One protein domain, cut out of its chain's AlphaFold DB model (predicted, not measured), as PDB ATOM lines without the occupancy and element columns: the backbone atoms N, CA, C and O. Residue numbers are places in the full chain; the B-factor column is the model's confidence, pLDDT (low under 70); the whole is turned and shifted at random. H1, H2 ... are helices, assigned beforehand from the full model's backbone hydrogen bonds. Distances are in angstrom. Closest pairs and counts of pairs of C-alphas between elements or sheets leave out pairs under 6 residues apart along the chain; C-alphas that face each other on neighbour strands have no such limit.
ATOM      1  N   THR A 511      -8.483 104.755 151.175       83.06
ATOM      2  CA  THR A 511      -7.495 103.666 151.269       83.06
ATOM      3  C   THR A 511      -6.429 103.735 150.163       83.06
ATOM      4  O   THR A 511      -6.477 104.595 149.281       83.06
ATOM      5  N   VAL A 512      -5.471 102.801 150.161       84.62
ATOM      6  CA  VAL A 512      -4.540 102.599 149.029       84.62
ATOM      7  C   VAL A 512      -5.236 102.102 147.759       84.62
ATOM      8  O   VAL A 512      -4.761 102.358 146.650       84.62
ATOM      9  N   TYR A 513      -6.387 101.438 147.894       84.19
ATOM     10  CA  TYR A 513      -7.083 100.771 146.795       84.19
ATOM     11  C   TYR A 513      -7.571 101.734 145.704       84.19
ATOM     12  O   TYR A 513      -7.578 101.366 144.527       84.19
ATOM     13  N   ALA A 514      -7.875 102.981 146.075       78.25
ATOM     14  CA  ALA A 514      -8.368 104.020 145.175       78.25
ATOM     15  C   ALA A 514      -7.339 104.537 144.153       78.25
ATOM     16  O   ALA A 514      -7.711 105.113 143.131       78.25
ATOM     17  N   HIS A 515      -6.037 104.331 144.374       78.50
ATOM     18  CA  HIS A 515      -4.990 104.837 143.482       78.50
ATOM     19  C   HIS A 515      -4.758 103.929 142.258       78.50
ATOM     20  O   HIS A 515      -3.657 103.416 142.048       78.50
ATOM     21  N   SER A 516      -5.782 103.755 141.415       73.06
ATOM     22  CA  SER A 516      -5.789 102.815 140.276       73.06
ATOM     23  C   SER A 516      -4.549 102.909 139.369       73.06
ATOM     24  O   SER A 516      -3.925 101.889 139.088       73.06
ATOM     25  N   ARG A 517      -4.106 104.121 138.986       73.62
ATOM     26  CA  ARG A 517      -2.884 104.321 138.172       73.62
ATOM     27  C   ARG A 517      -1.617 103.799 138.862       73.62
ATOM     28  O   ARG A 517      -0.738 103.270 138.188       73.62
ATOM     29  N   ARG A 518      -1.510 103.946 140.186       79.62
ATOM     30  CA  ARG A 518      -0.348 103.483 140.964       79.62
ATOM     31  C   ARG A 518      -0.401 101.962 141.176       79.62
ATOM     32  O   ARG A 518       0.624 101.309 141.043       79.62
ATOM     33  N   ARG A 519      -1.596 101.380 141.364       79.81
ATOM     34  CA  ARG A 519      -1.808  99.916 141.365       79.81
ATOM     35  C   ARG A 519      -1.453  99.275 140.019       79.81
ATOM     36  O   ARG A 519      -0.785  98.249 139.994       79.81
ATOM     37  N   PHE A 520      -1.833  99.903 138.904       76.31
ATOM     38  CA  PHE A 520      -1.433  99.454 137.566       76.31
ATOM     39  C   PHE A 520       0.093  99.520 137.379       76.31
ATOM     40  O   PHE A 520       0.689  98.578 136.863       76.31
ATOM     41  N   ALA A 521       0.742 100.582 137.875       80.38
ATOM     42  CA  ALA A 521       2.201 100.681 137.869       80.38
ATOM     43  C   ALA A 521       2.875  99.556 138.684       80.38
ATOM     44  O   ALA A 521       3.842  98.985 138.193       80.38
ATOM     45  N   MET A 522       2.346  99.163 139.855       83.06
ATOM     46  CA  MET A 522       2.854  97.992 140.599       83.06
ATOM     47  C   MET A 522       2.817  96.709 139.754       83.06
ATOM     48  O   MET A 522       3.810  95.987 139.692       83.06
ATOM     49  N   GLY A 523       1.704  96.457 139.053       79.56
ATOM     50  CA  GLY A 523       1.573  95.311 138.148       79.56
ATOM     51  C   GLY A 523       2.578  95.346 136.989       79.56
ATOM     52  O   GLY A 523       3.189  94.327 136.678       79.56
ATOM     53  N   GLY A 524       2.813  96.524 136.400       79.94
ATOM     54  CA  GLY A 524       3.834  96.723 135.363       79.94
ATOM     55  C   GLY A 524       5.261  96.460 135.859       79.94
ATOM     56  O   GLY A 524       6.040  95.797 135.171       79.94
ATOM     57  N   ILE A 525       5.589  96.900 137.080       85.31
ATOM     58  CA  ILE A 525       6.867  96.604 137.748       85.31
ATOM     59  C   ILE A 525       7.017  95.084 137.927       85.31
ATOM     60  O   ILE A 525       7.981  94.503 137.432       85.31
ATOM     61  N   ALA A 526       6.030  94.419 138.535       81.00
ATOM     62  CA  ALA A 526       6.048  92.972 138.784       81.00
ATOM     63  C   ALA A 526       6.016  92.101 137.504       81.00
ATOM     64  O   ALA A 526       6.377  90.921 137.541       81.00
ATOM     65  N   PHE A 527       5.584  92.656 136.366       80.56
ATOM     66  CA  PHE A 527       5.721  92.020 135.056       80.56
ATOM     67  C   PHE A 527       7.148  92.173 134.511       80.56
ATOM     68  O   PHE A 527       7.818  91.172 134.256       80.56
ATOM     69  N   SER A 528       7.635  93.412 134.406       84.25
ATOM     70  CA  SER A 528       8.935  93.729 133.797       84.25
ATOM     71  C   SER A 528      10.093  93.052 134.544       84.25
ATOM     72  O   SER A 528      11.007  92.503 133.932       84.25
ATOM     73  N   PHE A 529      10.017  92.959 135.876       83.44
ATOM     74  CA  PHE A 529      11.020  92.271 136.700       83.44
ATOM     75  C   PHE A 529      11.264  90.792 136.330       83.44
ATOM     76  O   PHE A 529      12.330  90.257 136.642       83.44
ATOM     77  N   ARG A 530      10.339  90.134 135.613       78.75
ATOM     78  CA  ARG A 530      10.526  88.763 135.103       78.75
ATOM     79  C   ARG A 530      11.465  88.686 133.902       78.75
ATOM     80  O   ARG A 530      12.153  87.683 133.741       78.75
ATOM     81  N   GLY A 531      11.466  89.707 133.044       73.38
ATOM     82  CA  GLY A 531      12.049  89.634 131.701       73.38
ATOM     83  C   GLY A 531      13.554  89.908 131.614       73.38
ATOM     84  O   GLY A 531      14.161  89.602 130.591       73.38
ATOM     85  N   ARG A 532      14.157  90.466 132.678       75.62
ATOM     86  CA  ARG A 532      15.612  90.669 132.927       75.62
ATOM     87  C   ARG A 532      16.451  91.410 131.863       75.62
ATOM     88  O   ARG A 532      17.603  91.727 132.141       75.62
ATOM     89  N   SER A 533      15.926  91.703 130.674       84.06
ATOM     90  CA  SER A 533      16.639  92.436 129.617       84.06
ATOM     91  C   SER A 533      16.608  93.957 129.826       84.06
ATOM     92  O   SER A 533      15.841  94.477 130.636       84.06
ATOM     93  N   VAL A 534      17.417  94.698 129.059       82.38
ATOM     94  CA  VAL A 534      17.509  96.171 129.158       82.38
ATOM     95  C   VAL A 534      16.170  96.865 128.847       82.38
ATOM     96  O   VAL A 534      15.862  97.872 129.480       82.38
ATOM     97  N   LYS A 535      15.342  96.302 127.950       83.00
ATOM     98  CA  LYS A 535      13.962  96.768 127.706       83.00
ATOM     99  C   LYS A 535      13.129  96.712 128.988       83.00
ATOM    100  O   LYS A 535      12.572  97.720 129.409       83.00
ATOM    101  N   HIS A 536      13.141  95.568 129.663       84.94
ATOM    102  CA  HIS A 536      12.418  95.377 130.915       84.94
ATOM    103  C   HIS A 536      12.970  96.236 132.072       84.94
ATOM    104  O   HIS A 536      12.208  96.690 132.923       84.94
ATOM    105  N   GLU A 537      14.280  96.521 132.100       86.81
ATOM    106  CA  GLU A 537      14.851  97.505 133.036       86.81
ATOM    107  C   GLU A 537      14.300  98.920 132.767       86.81
ATOM    108  O   GLU A 537      14.008  99.659 133.708       86.81
ATOM    109  N   ALA A 538      14.112  99.300 131.497       83.62
ATOM    110  CA  ALA A 538      13.536 100.589 131.115       83.62
ATOM    111  C   ALA A 538      12.048 100.704 131.507       83.62
ATOM    112  O   ALA A 538      11.669 101.665 132.180       83.62
ATOM    113  N   GLU A 539      11.238  99.696 131.168       84.50
ATOM    114  CA  GLU A 539       9.813  99.588 131.533       84.50
ATOM    115  C   GLU A 539       9.611  99.687 133.055       84.50
ATOM    116  O   GLU A 539       8.823 100.503 133.549       84.50
ATOM    117  N   ALA A 540      10.393  98.912 133.819       88.06
ATOM    118  CA  ALA A 540      10.372  98.942 135.276       88.06
ATOM    119  C   ALA A 540      10.682 100.345 135.823       88.06
ATOM    120  O   ALA A 540       9.981 100.828 136.713       88.06
ATOM    121  N   ARG A 541      11.696 101.033 135.277       87.50
ATOM    122  CA  ARG A 541      12.077 102.392 135.703       87.50
ATOM    123  C   ARG A 541      10.992 103.434 135.431       87.50
ATOM    124  O   ARG A 541      10.824 104.337 136.254       87.50
ATOM    125  N   GLU A 542      10.233 103.330 134.340       84.44
ATOM    126  CA  GLU A 542       9.119 104.251 134.069       84.44
ATOM    127  C   GLU A 542       7.960 104.053 135.062       84.44
ATOM    128  O   GLU A 542       7.425 105.020 135.627       84.44
ATOM    129  N   ALA A 543       7.607 102.798 135.341       86.00
ATOM    130  CA  ALA A 543       6.569 102.472 136.311       86.00
ATOM    131  C   ALA A 543       6.993 102.840 137.754       86.00
ATOM    132  O   ALA A 543       6.194 103.409 138.507       86.00
ATOM    133  N   ILE A 544       8.268 102.644 138.117       90.06
ATOM    134  CA  ILE A 544       8.869 103.137 139.372       90.06
ATOM    135  C   ILE A 544       8.806 104.665 139.453       90.06
ATOM    136  O   ILE A 544       8.336 105.201 140.454       90.06
ATOM    137  N   SER A 545       9.194 105.382 138.394       85.50
ATOM    138  CA  SER A 545       9.115 106.851 138.314       85.50
ATOM    139  C   SER A 545       7.682 107.364 138.512       85.50
ATOM    140  O   SER A 545       7.448 108.367 139.186       85.50
ATOM    141  N   THR A 546       6.684 106.642 137.997       83.75
ATOM    142  CA  THR A 546       5.263 106.925 138.266       83.75
ATOM    143  C   THR A 546       4.871 106.662 139.727       83.75
ATOM    144  O   THR A 546       3.987 107.342 140.253       83.75
ATOM    145  N   SER A 547       5.549 105.733 140.402       87.00
ATOM    146  CA  SER A 547       5.257 105.300 141.774       87.00
ATOM    147  C   SER A 547       5.943 106.162 142.848       87.00
ATOM    148  O   SER A 547       5.332 106.433 143.878       87.00
ATOM    149  N   ILE A 548       7.139 106.707 142.604       88.12
ATOM    150  CA  ILE A 548       7.828 107.583 143.577       88.12
ATOM    151  C   ILE A 548       7.435 109.069 143.496       88.12
ATOM    152  O   ILE A 548       7.786 109.836 144.391       88.12
ATOM    153  N   LYS A 549       6.686 109.505 142.469       82.69
ATOM    154  CA  LYS A 549       6.225 110.906 142.346       82.69
ATOM    155  C   LYS A 549       5.523 111.390 143.631       82.69
ATOM    156  O   LYS A 549       4.750 110.614 144.203       82.69
ATOM    157  N   PRO A 550       5.750 112.646 144.071       76.62
ATOM    158  CA  PRO A 550       6.459 113.725 143.365       76.62
ATOM    159  C   PRO A 550       7.998 113.691 143.474       76.62
ATOM    160  O   PRO A 550       8.656 114.584 142.944       76.62
ATOM    161  N   TYR A 551       8.579 112.697 144.149       85.19
ATOM    162  CA  TYR A 551      10.020 112.601 144.388       85.19
ATOM    163  C   TYR A 551      10.809 112.115 143.156       85.19
ATOM    164  O   TYR A 551      10.247 111.595 142.190       85.19
ATOM    165  N   GLN A 552      12.132 112.300 143.192       84.44
ATOM    166  CA  GLN A 552      13.082 111.846 142.170       84.44
ATOM    167  C   GLN A 552      13.852 110.602 142.646       84.44
ATOM    168  O   GLN A 552      13.919 110.329 143.843       84.44
ATOM    169  N   LEU A 553      14.501 109.891 141.713       83.56
ATOM    170  CA  LEU A 553      15.266 108.650 141.958       83.56
ATOM    171  C   LEU A 553      16.398 108.785 143.006       83.56
ATOM    172  O   LEU A 553      16.869 107.780 143.525       83.56
ATOM    173  N   LEU A 554      16.832 110.016 143.304       85.31
ATOM    174  CA  LEU A 554      17.892 110.362 144.265       85.31
ATOM    175  C   LEU A 554      17.398 111.300 145.392       85.31
ATOM    176  O   LEU A 554      18.192 111.968 146.052       85.31
ATOM    177  N   SER A 555      16.083 111.419 145.605       85.75
ATOM    178  CA  SER A 555      15.539 112.196 146.730       85.75
ATOM    179  C   SER A 555      15.772 111.485 148.068       85.75
ATOM    180  O   SER A 555      15.607 110.276 148.156       85.75
ATOM    181  N   ASN A 556      16.076 112.236 149.127       89.38
ATOM    182  CA  ASN A 556      16.055 111.755 150.514       89.38
ATOM    183  C   ASN A 556      14.741 112.208 151.178       89.38
ATOM    184  O   ASN A 556      14.422 113.400 151.156       89.38
ATOM    185  N   LEU A 557      13.979 111.268 151.748       89.38
ATOM    186  CA  LEU A 557      12.665 111.551 152.338       89.38
ATOM    187  C   LEU A 557      12.707 112.103 153.769       89.38
ATOM    188  O   LEU A 557      11.727 112.711 154.202       89.38
ATOM    189  N   GLU A 558      13.814 111.965 154.499       88.50
ATOM    190  CA  GLU A 558      14.000 112.591 155.819       88.50
ATOM    191  C   GLU A 558      13.959 114.120 155.693       88.50
ATOM    192  O   GLU A 558      13.323 114.809 156.487       88.50
ATOM    193  N   ARG A 559      14.586 114.637 154.628       87.31
ATOM    194  CA  ARG A 559      14.643 116.064 154.275       87.31
ATOM    195  C   ARG A 559      13.378 116.575 153.580       87.31
ATOM    196  O   ARG A 559      13.285 117.768 153.297       87.31
ATOM    197  N   ALA A 560      12.417 115.699 153.290       82.56
ATOM    198  CA  ALA A 560      11.169 116.038 152.617       82.56
ATOM    199  C   ALA A 560       9.970 115.930 153.566       82.56
ATOM    200  O   ALA A 560       9.813 114.947 154.299       82.56
ATOM    201  N   SER A 561       9.069 116.912 153.495       76.62
ATOM    202  CA  SER A 561       7.767 116.812 154.152       76.62
ATOM    203  C   SER A 561       6.985 115.593 153.631       76.62
ATOM    204  O   SER A 561       7.093 115.255 152.445       76.62
ATOM    205  N   PRO A 562       6.183 114.931 154.488       75.69
ATOM    206  CA  PRO A 562       5.254 113.900 154.042       75.69
ATOM    207  C   PRO A 562       4.286 114.431 152.976       75.69
ATOM    208  O   PRO A 562       3.901 115.607 152.992       75.69
ATOM    209  N   ASP A 563       3.867 113.551 152.066       69.94
ATOM    210  CA  ASP A 563       2.812 113.836 151.093       69.94
ATOM    211  C   ASP A 563       1.493 114.250 151.789       69.94
ATOM    212  O   ASP A 563       1.198 113.849 152.917       69.94
ATOM    213  N   ARG A 564       0.661 115.048 151.113       69.50
ATOM    214  CA  ARG A 564      -0.684 115.401 151.603       69.50
ATOM    215  C   ARG A 564      -1.694 114.273 151.389       69.50
ATOM    216  O   ARG A 564      -2.718 114.231 152.073       69.50
ATOM    217  N   LEU A 565      -1.431 113.384 150.432       72.25
ATOM    218  CA  LEU A 565      -2.270 112.239 150.104       72.25
ATOM    219  C   LEU A 565      -1.618 110.978 150.674       72.25
ATOM    220  O   LEU A 565      -0.847 110.307 149.998       72.25
ATOM    221  N   VAL A 566      -1.938 110.668 151.934       79.56
ATOM    222  CA  VAL A 566      -1.299 109.596 152.723       79.56
ATOM    223  C   VAL A 566      -1.228 108.262 151.980       79.56
ATOM    224  O   VAL A 566      -0.182 107.625 151.951       79.56
ATOM    225  N   SER A 567      -2.301 107.866 151.300       80.88
ATOM    226  CA  SER A 567      -2.358 106.621 150.532       80.88
ATOM    227  C   SER A 567      -1.390 106.564 149.335       80.88
ATOM    228  O   SER A 567      -1.180 105.481 148.798       80.88
ATOM    229  N   GLN A 568      -0.744 107.673 148.939       83.12
ATOM    230  CA  GLN A 568       0.372 107.671 147.981       83.12
ATOM    231  C   GLN A 568       1.706 107.241 148.615       83.12
ATOM    232  O   GLN A 568       2.546 106.695 147.901       83.12
ATOM    233  N   MET A 569       1.883 107.417 149.930       89.06
ATOM    234  CA  MET A 569       3.118 107.072 150.651       89.06
ATOM    235  C   MET A 569       3.429 105.571 150.575       89.06
ATOM    236  O   MET A 569       4.580 105.198 150.379       89.06
ATOM    237  N   PHE A 570       2.404 104.713 150.596       91.38
ATOM    238  CA  PHE A 570       2.544 103.274 150.344       91.38
ATOM    239  C   PHE A 570       3.154 102.968 148.960       91.38
ATOM    240  O   PHE A 570       4.092 102.184 148.838       91.38
ATOM    241  N   PHE A 571       2.678 103.628 147.898       90.00
ATOM    242  CA  PHE A 571       3.214 103.428 146.544       90.00
ATOM    243  C   PHE A 571       4.597 104.061 146.356       90.00
ATOM    244  O   PHE A 571       5.381 103.577 145.542       90.00
ATOM    245  N   GLN A 572       4.906 105.121 147.109       92.00
ATOM    246  CA  GLN A 572       6.251 105.687 147.184       92.00
ATOM    247  C   GLN A 572       7.198 104.684 147.865       92.00
ATOM    248  O   GLN A 572       8.261 104.408 147.317       92.00
ATOM    249  N   ALA A 573       6.780 104.053 148.969       93.88
ATOM    250  CA  ALA A 573       7.531 102.998 149.652       93.88
ATOM    251  C   ALA A 573       7.823 101.801 148.735       93.88
ATOM    252  O   ALA A 573       8.982 101.425 148.556       93.88
ATOM    253  N   PHE A 574       6.792 101.262 148.075       91.81
ATOM    254  CA  PHE A 574       6.942 100.196 147.080       91.81
ATOM    255  C   PHE A 574       7.831 100.620 145.901       91.81
ATOM    256  O   PHE A 574       8.670  99.847 145.453       91.81
ATOM    257  N   GLY A 575       7.690 101.857 145.416       92.50
ATOM    258  CA  GLY A 575       8.505 102.399 144.327       92.50
ATOM    259  C   GLY A 575       9.990 102.538 144.680       92.50
ATOM    260  O   GLY A 575      10.835 102.284 143.827       92.50
ATOM    261  N   PHE A 576      10.326 102.889 145.925       94.75
ATOM    262  CA  PHE A 576      11.717 102.913 146.388       94.75
ATOM    263  C   PHE A 576      12.265 101.501 146.647       94.75
ATOM    264  O   PHE A 576      13.389 101.218 146.237       94.75
ATOM    265  N   LEU A 577      11.468 100.585 147.210       93.19
ATOM    266  CA  LEU A 577      11.848  99.173 147.361       93.19
ATOM    267  C   LEU A 577      12.142  98.518 145.995       93.19
ATOM    268  O   LEU A 577      13.158  97.848 145.824       93.19
ATOM    269  N   ALA A 578      11.301  98.804 144.998       92.00
ATOM    270  CA  ALA A 578      11.494  98.406 143.606       92.00
ATOM    271  C   ALA A 578      12.767  98.995 142.984       92.00
ATOM    272  O   ALA A 578      13.447  98.329 142.207       92.00
ATOM    273  N   LEU A 579      13.095 100.250 143.309       92.75
ATOM    274  CA  LEU A 579      14.281 100.915 142.782       92.75
ATOM    275  C   LEU A 579      15.569 100.273 143.315       92.75
ATOM    276  O   LEU A 579      16.459 100.012 142.515       92.75
ATOM    277  N   ALA A 580      15.624  99.925 144.608       92.31
ATOM    278  CA  ALA A 580      16.767  99.241 145.228       92.31
ATOM    279  C   ALA A 580      17.073  97.856 144.616       92.31
ATOM    280  O   ALA A 580      18.203  97.373 144.688       92.31
ATOM    281  N   ALA A 581      16.077  97.217 143.997       91.12
ATOM    282  CA  ALA A 581      16.237  95.927 143.336       91.12
ATOM    283  C   ALA A 581      16.853  96.024 141.922       91.12
ATOM    284  O   ALA A 581      17.282  95.010 141.366       91.12
ATOM    285  N   LEU A 582      16.919  97.222 141.328       91.12
ATOM    286  CA  LEU A 582      17.494  97.427 139.998       91.12
ATOM    287  C   LEU A 582      19.024  97.618 140.034       91.12
ATOM    288  O   LEU A 582      19.579  98.085 141.027       91.12
ATOM    289  N   PRO A 583      19.723  97.363 138.913       89.44
ATOM    290  CA  PRO A 583      21.114  97.769 138.732       89.44
ATOM    291  C   PRO A 583      21.321  99.277 138.908       89.44
ATOM    292  O   PRO A 583      20.582 100.091 138.340       89.44
ATOM    293  N   ILE A 584      22.369  99.686 139.612       89.06
ATOM    294  CA  ILE A 584      22.890 101.050 139.521       89.06
ATOM    295  C   ILE A 584      23.663 101.141 138.203       89.06
ATOM    296  O   ILE A 584      24.615 100.405 137.953       89.06
ATOM    297  N   ARG A 585      23.225 102.041 137.322       86.06
ATOM    298  CA  ARG A 585      23.885 102.316 136.040       86.06
ATOM    299  C   ARG A 585      24.593 103.661 136.137       86.06
ATOM    300  O   ARG A 585      24.002 104.629 136.608       86.06
ATOM    301  N   THR A 586      25.843 103.710 135.687       81.50
ATOM    302  CA  THR A 586      26.692 104.918 135.651       81.50
ATOM    303  C   THR A 586      26.991 105.390 134.224       81.50
ATOM    304  O   THR A 586      27.503 106.492 134.030       81.50
ATOM    305  N   SER A 587      26.646 104.579 133.221       78.19
ATOM    306  CA  SER A 587      26.812 104.838 131.792       78.19
ATOM    307  C   SER A 587      25.511 104.544 131.024       78.19
ATOM    308  O   SER A 587      24.663 103.797 131.524       78.19
ATOM    309  N   PRO A 588      25.316 105.117 129.818       79.69
ATOM    310  CA  PRO A 588      24.137 104.825 129.011       79.69
ATOM    311  C   PRO A 588      24.160 103.403 128.439       79.69
ATOM    312  O   PRO A 588      25.160 102.982 127.855       79.69
ATOM    313  N   LEU A 589      23.031 102.701 128.523       80.38
ATOM    314  CA  LEU A 589      22.806 101.418 127.852       80.38
ATOM    315  C   LEU A 589      21.949 101.619 126.604       80.38
ATOM    316  O   LEU A 589      21.026 102.429 126.614       80.38
ATOM    317  N   GLY A 639      21.440 108.900 131.407       61.69
ATOM    318  CA  GLY A 639      22.286 110.042 131.051       61.69
ATOM    319  C   GLY A 639      23.741 109.850 131.494       61.69
ATOM    320  O   GLY A 639      24.066 108.961 132.269       61.69
ATOM    321  N   THR A 640      24.639 110.700 131.001       55.28
ATOM    322  CA  THR A 640      26.083 110.410 130.918       55.28
ATOM    323  C   THR A 640      26.947 110.772 132.137       55.28
ATOM    324  O   THR A 640      28.169 110.701 132.020       55.28
ATOM    325  N   ARG A 641      26.385 111.239 133.270       60.25
ATOM    326  CA  ARG A 641      27.182 111.892 134.346       60.25
ATOM    327  C   ARG A 641      26.743 111.654 135.804       60.25
ATOM    328  O   ARG A 641      27.164 112.408 136.678       60.25
ATOM    329  N   SER A 642      25.901 110.667 136.117       68.31
ATOM    330  CA  SER A 642      25.491 110.378 137.511       68.31
ATOM    331  C   SER A 642      25.024 108.924 137.678       68.31
ATOM    332  O   SER A 642      24.522 108.363 136.701       68.31
ATOM    333  N   PRO A 643      25.151 108.310 138.874       81.00
ATOM    334  CA  PRO A 643      24.550 107.005 139.155       81.00
ATOM    335  C   PRO A 643      23.019 107.078 139.055       81.00
ATOM    336  O   PRO A 643      22.412 108.094 139.396       81.00
ATOM    337  N   SER A 644      22.388 106.004 138.576       83.12
ATOM    338  CA  SER A 644      20.946 105.997 138.286       83.12
ATOM    339  C   SER A 644      20.041 106.116 139.518       83.12
ATOM    340  O   SER A 644      18.914 106.593 139.389       83.12
ATOM    341  N   HIS A 645      20.522 105.654 140.673       90.44
ATOM    342  CA  HIS A 645      19.913 105.731 142.002       90.44
ATOM    343  C   HIS A 645      20.965 105.301 143.053       90.44
ATOM    344  O   HIS A 645      22.109 105.026 142.690       90.44
ATOM    345  N   ASP A 646      20.571 105.220 144.324       91.38
ATOM    346  CA  ASP A 646      21.365 104.684 145.443       91.38
ATOM    347  C   ASP A 646      20.528 103.618 146.175       91.38
ATOM    348  O   ASP A 646      19.379 103.887 146.539       91.38
ATOM    349  N   LYS A 647      21.064 102.401 146.350       91.56
ATOM    350  CA  LYS A 647      20.325 101.243 146.893       91.56
ATOM    351  C   LYS A 647      19.987 101.393 148.387       91.56
ATOM    352  O   LYS A 647      18.862 101.090 148.783       91.56
ATOM    353  N   GLU A 648      20.903 101.914 149.204       92.38
ATOM    354  CA  GLU A 648      20.707 102.085 150.655       92.38
ATOM    355  C   GLU A 648      19.778 103.266 150.970       92.38
ATOM    356  O   GLU A 648      18.890 103.171 151.826       92.38
ATOM    357  N   LEU A 649      19.898 104.360 150.212       93.69
ATOM    358  CA  LEU A 649      18.950 105.471 150.273       93.69
ATOM    359  C   LEU A 649      17.541 105.024 149.858       93.69
ATOM    360  O   LEU A 649      16.561 105.448 150.469       93.69
ATOM    361  N   CYS A 650      17.423 104.142 148.861       94.12
ATOM    362  CA  CYS A 650      16.135 103.579 148.460       94.12
ATOM    363  C   CYS A 650      15.517 102.697 149.556       94.12
ATOM    364  O   CYS A 650      14.340 102.878 149.859       94.12
ATOM    365  N   MET A 651      16.285 101.823 150.215       94.75
ATOM    366  CA  MET A 651      15.789 101.053 151.369       94.75
ATOM    367  C   MET A 651      15.341 101.962 152.524       94.75
ATOM    368  O   MET A 651      14.259 101.771 153.081       94.75
ATOM    369  N   SER A 652      16.128 102.996 152.834       95.38
ATOM    370  CA  SER A 652      15.822 103.968 153.896       95.38
ATOM    371  C   SER A 652      14.559 104.784 153.587       95.38
ATOM    372  O   SER A 652      13.702 104.983 154.448       95.38
ATOM    373  N   ASN A 653      14.400 105.217 152.332       96.38
ATOM    374  CA  ASN A 653      13.185 105.875 151.856       96.38
ATOM    375  C   ASN A 653      11.971 104.932 151.879       96.38
ATOM    376  O   ASN A 653      10.863 105.398 152.142       96.38
ATOM    377  N   ALA A 654      12.156 103.640 151.587       95.19
ATOM    378  CA  ALA A 654      11.075 102.661 151.555       95.19
ATOM    379  C   ALA A 654      10.449 102.462 152.943       95.19
ATOM    380  O   ALA A 654       9.239 102.646 153.080       95.19
ATOM    381  N   ASP A 655      11.253 102.183 153.978       95.94
ATOM    382  CA  ASP A 655      10.747 102.088 155.358       95.94
ATOM    383  C   ASP A 655      10.144 103.422 155.823       95.94
ATOM    384  O   ASP A 655       8.999 103.456 156.264       95.94
ATOM    385  N   LEU A 656      10.832 104.556 155.629       94.62
ATOM    386  CA  LEU A 656      10.319 105.855 156.079       94.62
ATOM    387  C   LEU A 656       8.986 106.242 155.410       94.62
ATOM    388  O   LEU A 656       8.105 106.798 156.070       94.62
ATOM    389  N   ALA A 657       8.807 105.963 154.117       93.81
ATOM    390  CA  ALA A 657       7.533 106.182 153.432       93.81
ATOM    391  C   ALA A 657       6.442 105.221 153.935       93.81
ATOM    392  O   ALA A 657       5.300 105.640 154.133       93.81
ATOM    393  N   PHE A 658       6.796 103.962 154.206       93.88
ATOM    394  CA  PHE A 658       5.883 102.962 154.747       93.88
ATOM    395  C   PHE A 658       5.422 103.305 156.172       93.88
ATOM    396  O   PHE A 658       4.222 103.366 156.415       93.88
ATOM    397  N   ARG A 659       6.330 103.659 157.091       92.94
ATOM    398  CA  ARG A 659       5.986 104.090 158.462       92.94
ATOM    399  C   ARG A 659       5.164 105.382 158.487       92.94
ATOM    400  O   ARG A 659       4.269 105.535 159.317       92.94
ATOM    401  N   ARG A 660       5.415 106.309 157.550       90.44
ATOM    402  CA  ARG A 660       4.576 107.512 157.359       90.44
ATOM    403  C   ARG A 660       3.164 107.161 156.873       90.44
ATOM    404  O   ARG A 660       2.217 107.807 157.316       90.44
ATOM    405  N   TRP A 661       3.010 106.155 156.008       90.38
ATOM    406  CA  TRP A 661       1.697 105.619 155.631       90.38
ATOM    407  C   TRP A 661       1.006 104.946 156.824       90.38
ATOM    408  O   TRP A 661      -0.135 105.281 157.132       90.38
ATOM    409  N   GLU A 662       1.717 104.060 157.523       90.06
ATOM    410  CA  GLU A 662       1.224 103.267 158.653       90.06
ATOM    411  C   GLU A 662       0.635 104.143 159.770       90.06
ATOM    412  O   GLU A 662      -0.480 103.910 160.234       90.06
ATOM    413  N   ALA A 663       1.337 105.214 160.149       86.44
ATOM    414  CA  ALA A 663       0.917 106.112 161.224       86.44
ATOM    415  C   ALA A 663      -0.239 107.073 160.861       86.44
ATOM    416  O   ALA A 663      -0.815 107.699 161.757       86.44
ATOM    417  N   LEU A 664      -0.556 107.254 159.572       83.81
ATOM    418  CA  LEU A 664      -1.461 108.314 159.088       83.81
ATOM    419  C   LEU A 664      -2.612 107.813 158.193       83.81
ATOM    420  O   LEU A 664      -3.508 108.597 157.867       83.81
ATOM    421  N   GLY A 665      -2.568 106.563 157.731       83.25
ATOM    422  CA  GLY A 665      -3.449 106.013 156.699       83.25
ATOM    423  C   GLY A 665      -4.518 105.064 157.237       83.25
ATOM    424  O   GLY A 665      -4.468 104.632 158.381       83.25
ATOM    425  N   CYS A 666      -5.490 104.712 156.391       83.44
ATOM    426  CA  CYS A 666      -6.365 103.566 156.657       83.44
ATOM    427  C   CYS A 666      -5.637 102.293 156.209       83.44
ATOM    428  O   CYS A 666      -5.415 102.117 155.006       83.44
ATOM    429  N   VAL A 667      -5.246 101.441 157.159       85.25
ATOM    430  CA  VAL A 667      -4.333 100.305 156.929       85.25
ATOM    431  C   VAL A 667      -5.011  98.962 157.180       85.25
ATOM    432  O   VAL A 667      -5.913  98.869 158.009       85.25
ATOM    433  N   THR A 668      -4.562  97.914 156.487       85.56
ATOM    434  CA  THR A 668      -4.950  96.518 156.746       85.56
ATOM    435  C   THR A 668      -3.741  95.738 157.258       85.56
ATOM    436  O   THR A 668      -2.617  95.953 156.799       85.56
ATOM    437  N   GLY A 669      -3.959  94.805 158.190       82.94
ATOM    438  CA  GLY A 669      -2.868  94.005 158.763       82.94
ATOM    439  C   GLY A 669      -2.123  93.151 157.728       82.94
ATOM    440  O   GLY A 669      -0.913  92.987 157.835       82.94
ATOM    441  N   SER A 670      -2.819  92.676 156.687       82.88
ATOM    442  CA  SER A 670      -2.216  91.913 155.586       82.88
ATOM    443  C   SER A 670      -1.154  92.716 154.836       82.88
ATOM    444  O   SER A 670      -0.003  92.298 154.798       82.88
ATOM    445  N   ILE A 671      -1.505  93.908 154.336       86.88
ATOM    446  CA  ILE A 671      -0.576  94.781 153.595       86.88
ATOM    447  C   ILE A 671       0.643  95.152 154.451       86.88
ATOM    448  O   ILE A 671       1.744  95.283 153.914       86.88
ATOM    449  N   VAL A 672       0.467  95.301 155.770       88.00
ATOM    450  CA  VAL A 672       1.580  95.574 156.690       88.00
ATOM    451  C   VAL A 672       2.537  94.382 156.764       88.00
ATOM    452  O   VAL A 672       3.719  94.538 156.463       88.00
ATOM    453  N   CYS A 673       2.035  93.182 157.071       86.81
ATOM    454  CA  CYS A 673       2.862  91.976 157.153       86.81
ATOM    455  C   CYS A 673       3.526  91.615 155.812       86.81
ATOM    456  O   CYS A 673       4.698  91.232 155.798       86.81
ATOM    457  N   ASP A 674       2.818  91.773 154.689       86.44
ATOM    458  CA  ASP A 674       3.355  91.551 153.341       86.44
ATOM    459  C   ASP A 674       4.535  92.501 153.045       86.44
ATOM    460  O   ASP A 674       5.541  92.091 152.457       86.44
ATOM    461  N   PHE A 675       4.448  93.772 153.467       89.31
ATOM    462  CA  PHE A 675       5.478  94.773 153.167       89.31
ATOM    463  C   PHE A 675       6.705  94.629 154.063       89.31
ATOM    464  O   PHE A 675       7.828  94.654 153.562       89.31
ATOM    465  N   GLU A 676       6.517  94.414 155.366       89.94
ATOM    466  CA  GLU A 676       7.633  94.144 156.279       89.94
ATOM    467  C   GLU A 676       8.386  92.860 155.891       89.94
ATOM    468  O   GLU A 676       9.614  92.805 156.003       89.94
ATOM    469  N   THR A 677       7.678  91.852 155.369       88.25
ATOM    470  CA  THR A 677       8.284  90.614 154.854       88.25
ATOM    471  C   THR A 677       9.162  90.883 153.629       88.25
ATOM    472  O   THR A 677      10.328  90.485 153.614       88.25
ATOM    473  N   GLU A 678       8.661  91.601 152.621       87.88
ATOM    474  CA  GLU A 678       9.451  91.930 151.424       87.88
ATOM    475  C   GLU A 678      10.603  92.903 151.709       87.88
ATOM    476  O   GLU A 678      11.687  92.741 151.150       87.88
ATOM    477  N   LEU A 679      10.435  93.850 152.637       90.19
ATOM    478  CA  LEU A 679      11.514  94.729 153.098       90.19
ATOM    479  C   LEU A 679      12.668  93.916 153.722       90.19
ATOM    480  O   LEU A 679      13.837  94.149 153.407       90.19
ATOM    481  N   GLN A 680      12.350  92.909 154.547       90.50
ATOM    482  CA  GLN A 680      13.345  91.984 155.103       90.50
ATOM    483  C   GLN A 680      13.990  91.087 154.036       90.50
ATOM    484  O   GLN A 680      15.197  90.847 154.095       90.50
ATOM    485  N   ILE A 681      13.219  90.586 153.065       88.31
ATOM    486  CA  ILE A 681      13.746  89.772 151.959       88.31
ATOM    487  C   ILE A 681      14.704  90.603 151.097       88.31
ATOM    488  O   ILE A 681      15.801  90.136 150.786       88.31
ATOM    489  N   MET A 682      14.341  91.844 150.761       89.12
ATOM    490  CA  MET A 682      15.183  92.740 149.969       89.12
ATOM    491  C   MET A 682      16.471  93.118 150.707       89.12
ATOM    492  O   MET A 682      17.544  93.051 150.111       89.12
ATOM    493  N   ARG A 683      16.399  93.418 152.015       91.75
ATOM    494  CA  ARG A 683      17.589  93.641 152.858       91.75
ATOM    495  C   ARG A 683      18.545  92.447 152.791       91.75
ATOM    496  O   ARG A 683      19.702  92.620 152.429       91.75
ATOM    497  N   ARG A 684      18.044  91.226 153.022       89.12
ATOM    498  CA  ARG A 684      18.854  89.994 152.940       89.12
ATOM    499  C   ARG A 684      19.464  89.785 151.549       89.12
ATOM    500  O   ARG A 684      20.601  89.333 151.465       89.12
ATOM    501  N   ARG A 685      18.743  90.113 150.469       87.69
ATOM    502  CA  ARG A 685      19.260  90.029 149.089       87.69
ATOM    503  C   ARG A 685      20.356  91.065 148.813       87.69
ATOM    504  O   ARG A 685      21.343  90.709 148.179       87.69
ATOM    505  N   LEU A 686      20.229  92.292 149.324       87.81
ATOM    506  CA  LEU A 686      21.284  93.316 149.272       87.81
ATOM    507  C   LEU A 686      22.532  92.881 150.056       87.81
ATOM    508  O   LEU A 686      23.635  92.945 149.522       87.81
ATOM    509  N   ASP A 687      22.358  92.364 151.275       86.69
ATOM    510  CA  ASP A 687      23.461  91.880 152.119       86.69
ATOM    511  C   ASP A 687      24.191  90.665 151.506       86.69
ATOM    512  O   ASP A 687      25.389  90.482 151.716       86.69
ATOM    513  N   GLN A 688      23.483  89.832 150.733       84.81
ATOM    514  CA  GLN A 688      24.040  88.672 150.023       84.81
ATOM    515  C   GLN A 688      24.663  89.016 148.661       84.81
ATOM    516  O   GLN A 688      25.558  88.304 148.205       84.81
ATOM    517  N   ALA A 689      24.199  90.081 148.005       78.81
ATOM    518  CA  ALA A 689      24.669  90.528 146.698       78.81
ATOM    519  C   ALA A 689      24.922  92.053 146.696       78.81
ATOM    520  O   ALA A 689      24.204  92.793 146.017       78.81
ATOM    521  N   PRO A 690      25.963  92.536 147.405       73.19
ATOM    522  CA  PRO A 690      26.267  93.963 147.583       73.19
ATOM    523  C   PRO A 690      26.895  94.614 146.333       73.19
ATOM    524  O   PRO A 690      27.693  95.541 146.435       73.19
ATOM    525  N   PHE A 691      26.580  94.102 145.142       77.69
ATOM    526  CA  PHE A 691      27.103  94.586 143.870       77.69
ATOM    527  C   PHE A 691      26.121  95.574 143.232       77.69
ATOM    528  O   PHE A 691      24.936  95.283 143.029       77.69
ATOM    529  N   ASP A 692      26.628  96.756 142.897       80.38
ATOM    530  CA  ASP A 692      25.842  97.863 142.354       80.38
ATOM    531  C   ASP A 692      25.144  97.498 141.036       80.38
ATOM    532  O   ASP A 692      23.951  97.765 140.879       80.38
ATOM    533  N   ASP A 693      25.843  96.829 140.120       79.69
ATOM    534  CA  ASP A 693      25.393  96.502 138.762       79.69
ATOM    535  C   ASP A 693      24.458  95.282 138.668       79.69
ATOM    536  O   ASP A 693      23.848  95.054 137.617       79.69
ATOM    537  N   VAL A 694      24.303  94.525 139.758       81.38
ATOM    538  CA  VAL A 694      23.435  93.344 139.814       81.38
ATOM    539  C   VAL A 694      21.963  93.747 139.935       81.38
ATOM    540  O   VAL A 694      21.568  94.537 140.799       81.38
ATOM    541  N   PHE A 695      21.149  93.146 139.064       84.44
ATOM    542  CA  PHE A 695      19.690  93.147 139.127       84.44
ATOM    543  C   PHE A 695      19.276  92.097 140.167       84.44
ATOM    544  O   PHE A 695      19.476  90.901 139.944       84.44
ATOM    545  N   LEU A 696      18.718  92.521 141.302       83.94
ATOM    546  CA  LEU A 696      18.331  91.602 142.372       83.94
ATOM    547  C   LEU A 696      17.099  90.782 141.982       83.94
ATOM    548  O   LEU A 696      16.232  91.211 141.214       83.94
ATOM    549  N   ASP A 697      16.992  89.573 142.527       75.88
ATOM    550  CA  ASP A 697      15.747  88.834 142.389       75.88
ATOM    551  C   ASP A 697      14.628  89.506 143.198       75.88
ATOM    552  O   ASP A 697      14.815  89.874 144.359       75.88
ATOM    553  N   TRP A 698      13.461  89.676 142.579       74.25
ATOM    554  CA  TRP A 698      12.288  90.261 143.220       74.25
ATOM    555  C   TRP A 698      10.978  89.727 142.633       74.25
ATOM    556  O   TRP A 698      10.036  90.476 142.377       74.25
ATOM    557  N   ASP A 699      10.901  88.411 142.420       63.78
ATOM    558  CA  ASP A 699       9.619  87.768 142.122       63.78
ATOM    559  C   ASP A 699       8.741  87.637 143.381       63.78
ATOM    560  O   ASP A 699       8.557  86.559 143.949       63.78
ATOM    561  N   SER A 700       8.224  88.773 143.848       55.62
ATOM    562  CA  SER A 700       7.318  88.854 144.991       55.62
ATOM    563  C   SER A 700       5.890  88.489 144.571       55.62
ATOM    564  O   SER A 700       5.149  89.283 143.983       55.62
ATOM    565  N   VAL A 701       5.476  87.255 144.875       57.75
ATOM    566  CA  VAL A 701       4.131  86.755 144.534       57.75
ATOM    567  C   VAL A 701       3.036  87.651 145.132       57.75
ATOM    568  O   VAL A 701       2.060  87.946 144.440       57.75
ATOM    569  N   SER A 702       3.245  88.159 146.353       55.09
ATOM    570  CA  SER A 702       2.313  89.023 147.097       55.09
ATOM    571  C   SER A 702       1.984  90.357 146.413       55.09
ATOM    572  O   SER A 702       0.899  90.890 146.617       55.09
ATOM    573  N   TRP A 703       2.878  90.904 145.577       62.47
ATOM    574  CA  TRP A 703       2.678  92.224 144.952       62.47
ATOM    575  C   TRP A 703       2.311  92.180 143.471       62.47
ATOM    576  O   TRP A 703       1.969  93.216 142.896       62.47
ATOM    577  N   ARG A 704       2.286  90.988 142.859       57.38
ATOM    578  CA  ARG A 704       1.738  90.787 141.505       57.38
ATOM    579  C   ARG A 704       0.269  91.232 141.413       57.38
ATOM    580  O   ARG A 704      -0.145  91.722 140.366       57.38
ATOM    581  N   VAL A 705      -0.500  91.084 142.499       62.09
ATOM    582  CA  VAL A 705      -1.847  91.652 142.681       62.09
ATOM    583  C   VAL A 705      -2.012  92.060 144.146       62.09
ATOM    584  O   VAL A 705      -2.010  91.203 145.019       62.09
ATOM    585  N   LEU A 706      -2.205  93.357 144.415       75.19
ATOM    586  CA  LEU A 706      -2.515  93.864 145.759       75.19
ATOM    587  C   LEU A 706      -3.774  93.175 146.323       75.19
ATOM    588  O   LEU A 706      -4.846  93.321 145.728       75.19
ATOM    589  N   THR A 707      -3.641  92.492 147.467       78.50
ATOM    590  CA  THR A 707      -4.710  91.779 148.197       78.50
ATOM    591  C   THR A 707      -6.011  92.593 148.231       78.50
ATOM    592  O   THR A 707      -5.996  93.663 148.841       78.50
ATOM    593  N   PRO A 708      -7.118  92.144 147.596       77.88
ATOM    594  CA  PRO A 708      -8.280  92.997 147.319       77.88
ATOM    595  C   PRO A 708      -8.902  93.665 148.549       77.88
ATOM    596  O   PRO A 708      -8.913  93.079 149.630       77.88
ATOM    597  N   TYR A 709      -9.472  94.862 148.366       82.44
ATOM    598  CA  TYR A 709     -10.184  95.604 149.419       82.44
ATOM    599  C   TYR A 709     -11.182  94.712 150.169       82.44
ATOM    600  O   TYR A 709     -12.102  94.158 149.575       82.44
ATOM    601  N   GLN A 710     -11.013  94.591 151.490       80.81
ATOM    602  CA  GLN A 710     -11.797  93.668 152.322       80.81
ATOM    603  C   GLN A 710     -13.053  94.291 152.969       80.81
ATOM    604  O   GLN A 710     -13.842  93.568 153.577       80.81
ATOM    605  N   GLY A 711     -13.297  95.594 152.786       79.69
ATOM    606  CA  GLY A 711     -14.364  96.343 153.468       79.69
ATOM    607  C   GLY A 711     -13.862  97.127 154.693       79.69
ATOM    608  O   GLY A 711     -12.728  96.903 155.135       79.69
TER     609      GLY A 711
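AT A GLANCE: This is residues 511 to 589 and 639 to 711 of the 891 residues of the protein "Cytochrome b5-like Heme/Steroid binding domain-containing protein" of Colletotrichum higginsianum (strain IMI 349063) (UniProt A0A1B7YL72). Five helices stand in an up-and-down bundle, each running against the one before it in the chain, with H3 in the middle, the hairpin of H1 and H2 on one side of it and H4 and H5 on the other. The closing stretch, residues 689 to 711, runs back along the bundle on the side where H1 and H5 stand apart, while the link of residues 549 to 565 loops past H3 and H4 on the opposite side. The printed part has 152 residues, with five named helices in the order H1, H2, H3, H4, H5 and no named strand: the class is all helix. It is compact, with a radius of gyration of the C-alphas of 14.6 A and spans of 46 by 33 by 28 A.

IN THESE COORDINATES: The longest helix, H5, is residues 669 to 688, 28.8 A from C-alpha 669 at (-2.868, 94.005, 158.763) to C-alpha 688 at (24.040, 88.672, 150.023). H4 is residues 647 to 662, 22.5 A long, and H3 is residues 566 to 580, 22.1 A long. H2 is residues 534 to 548, 20.8 A long. H1, residues 516 to 531, begins with C-alpha 516 at (-5.789, 102.815, 140.276) and is 23.8 A long.

HOW THE PARTS SIT: H5 touches H4, with the closest C-alphas, those of Asp 655 and Leu 679, 7.7 A apart; the two form a helical hairpin at a shallow tilt of 12 degrees, opposite ways. H5 is close to H3 but not clearly touching, with the C-alphas of Leu 577 and Leu 679 closest at 7.3 A. H3 is the hub. It touches H4 at a shallow tilt of 20 degrees, opposite ways, with the closest C-alphas, those of Ala 573 and Ala 654, 4.0 A apart. H2 and H3 touch and form a helical hairpin at a shallow tilt of 28 degrees, with the C-alphas of Ile 548 and Gln 572 closest at 4.4 A. H1 only just touches H3, with residues 518 to 525 alone and 3 pairs of C-alphas within 8 A, the closest those of Arg 518 and Phe 571 at 6.6 A. H1 and H2 form a third helical hairpin at a shallow tilt of 25 degrees, with the C-alphas of Ser 528 and His 536 closest at 4.8 A. H1 and H2 are each apart from H4 and H5. Every O i to N i+4 pair is within hydrogen-bond range in H2, H4 and H5; in H1 10 of 12 are, and in H3 9 of 11.

THE WHOLE: The two C-alphas farthest apart, those of Thr 640 and Gly 711, are 48.4 A apart. Residues 590 to 638 are not printed, and C-alphas 589 and 639 are 9.2 A apart across this cut, which falls in the link from H3 to H4. The link from H2 to H3 is long, with 17 residues. The mean pLDDT of the printed part is 83.3; residues 563 to 564, 639 to 642 and 699 to 705 are under 70.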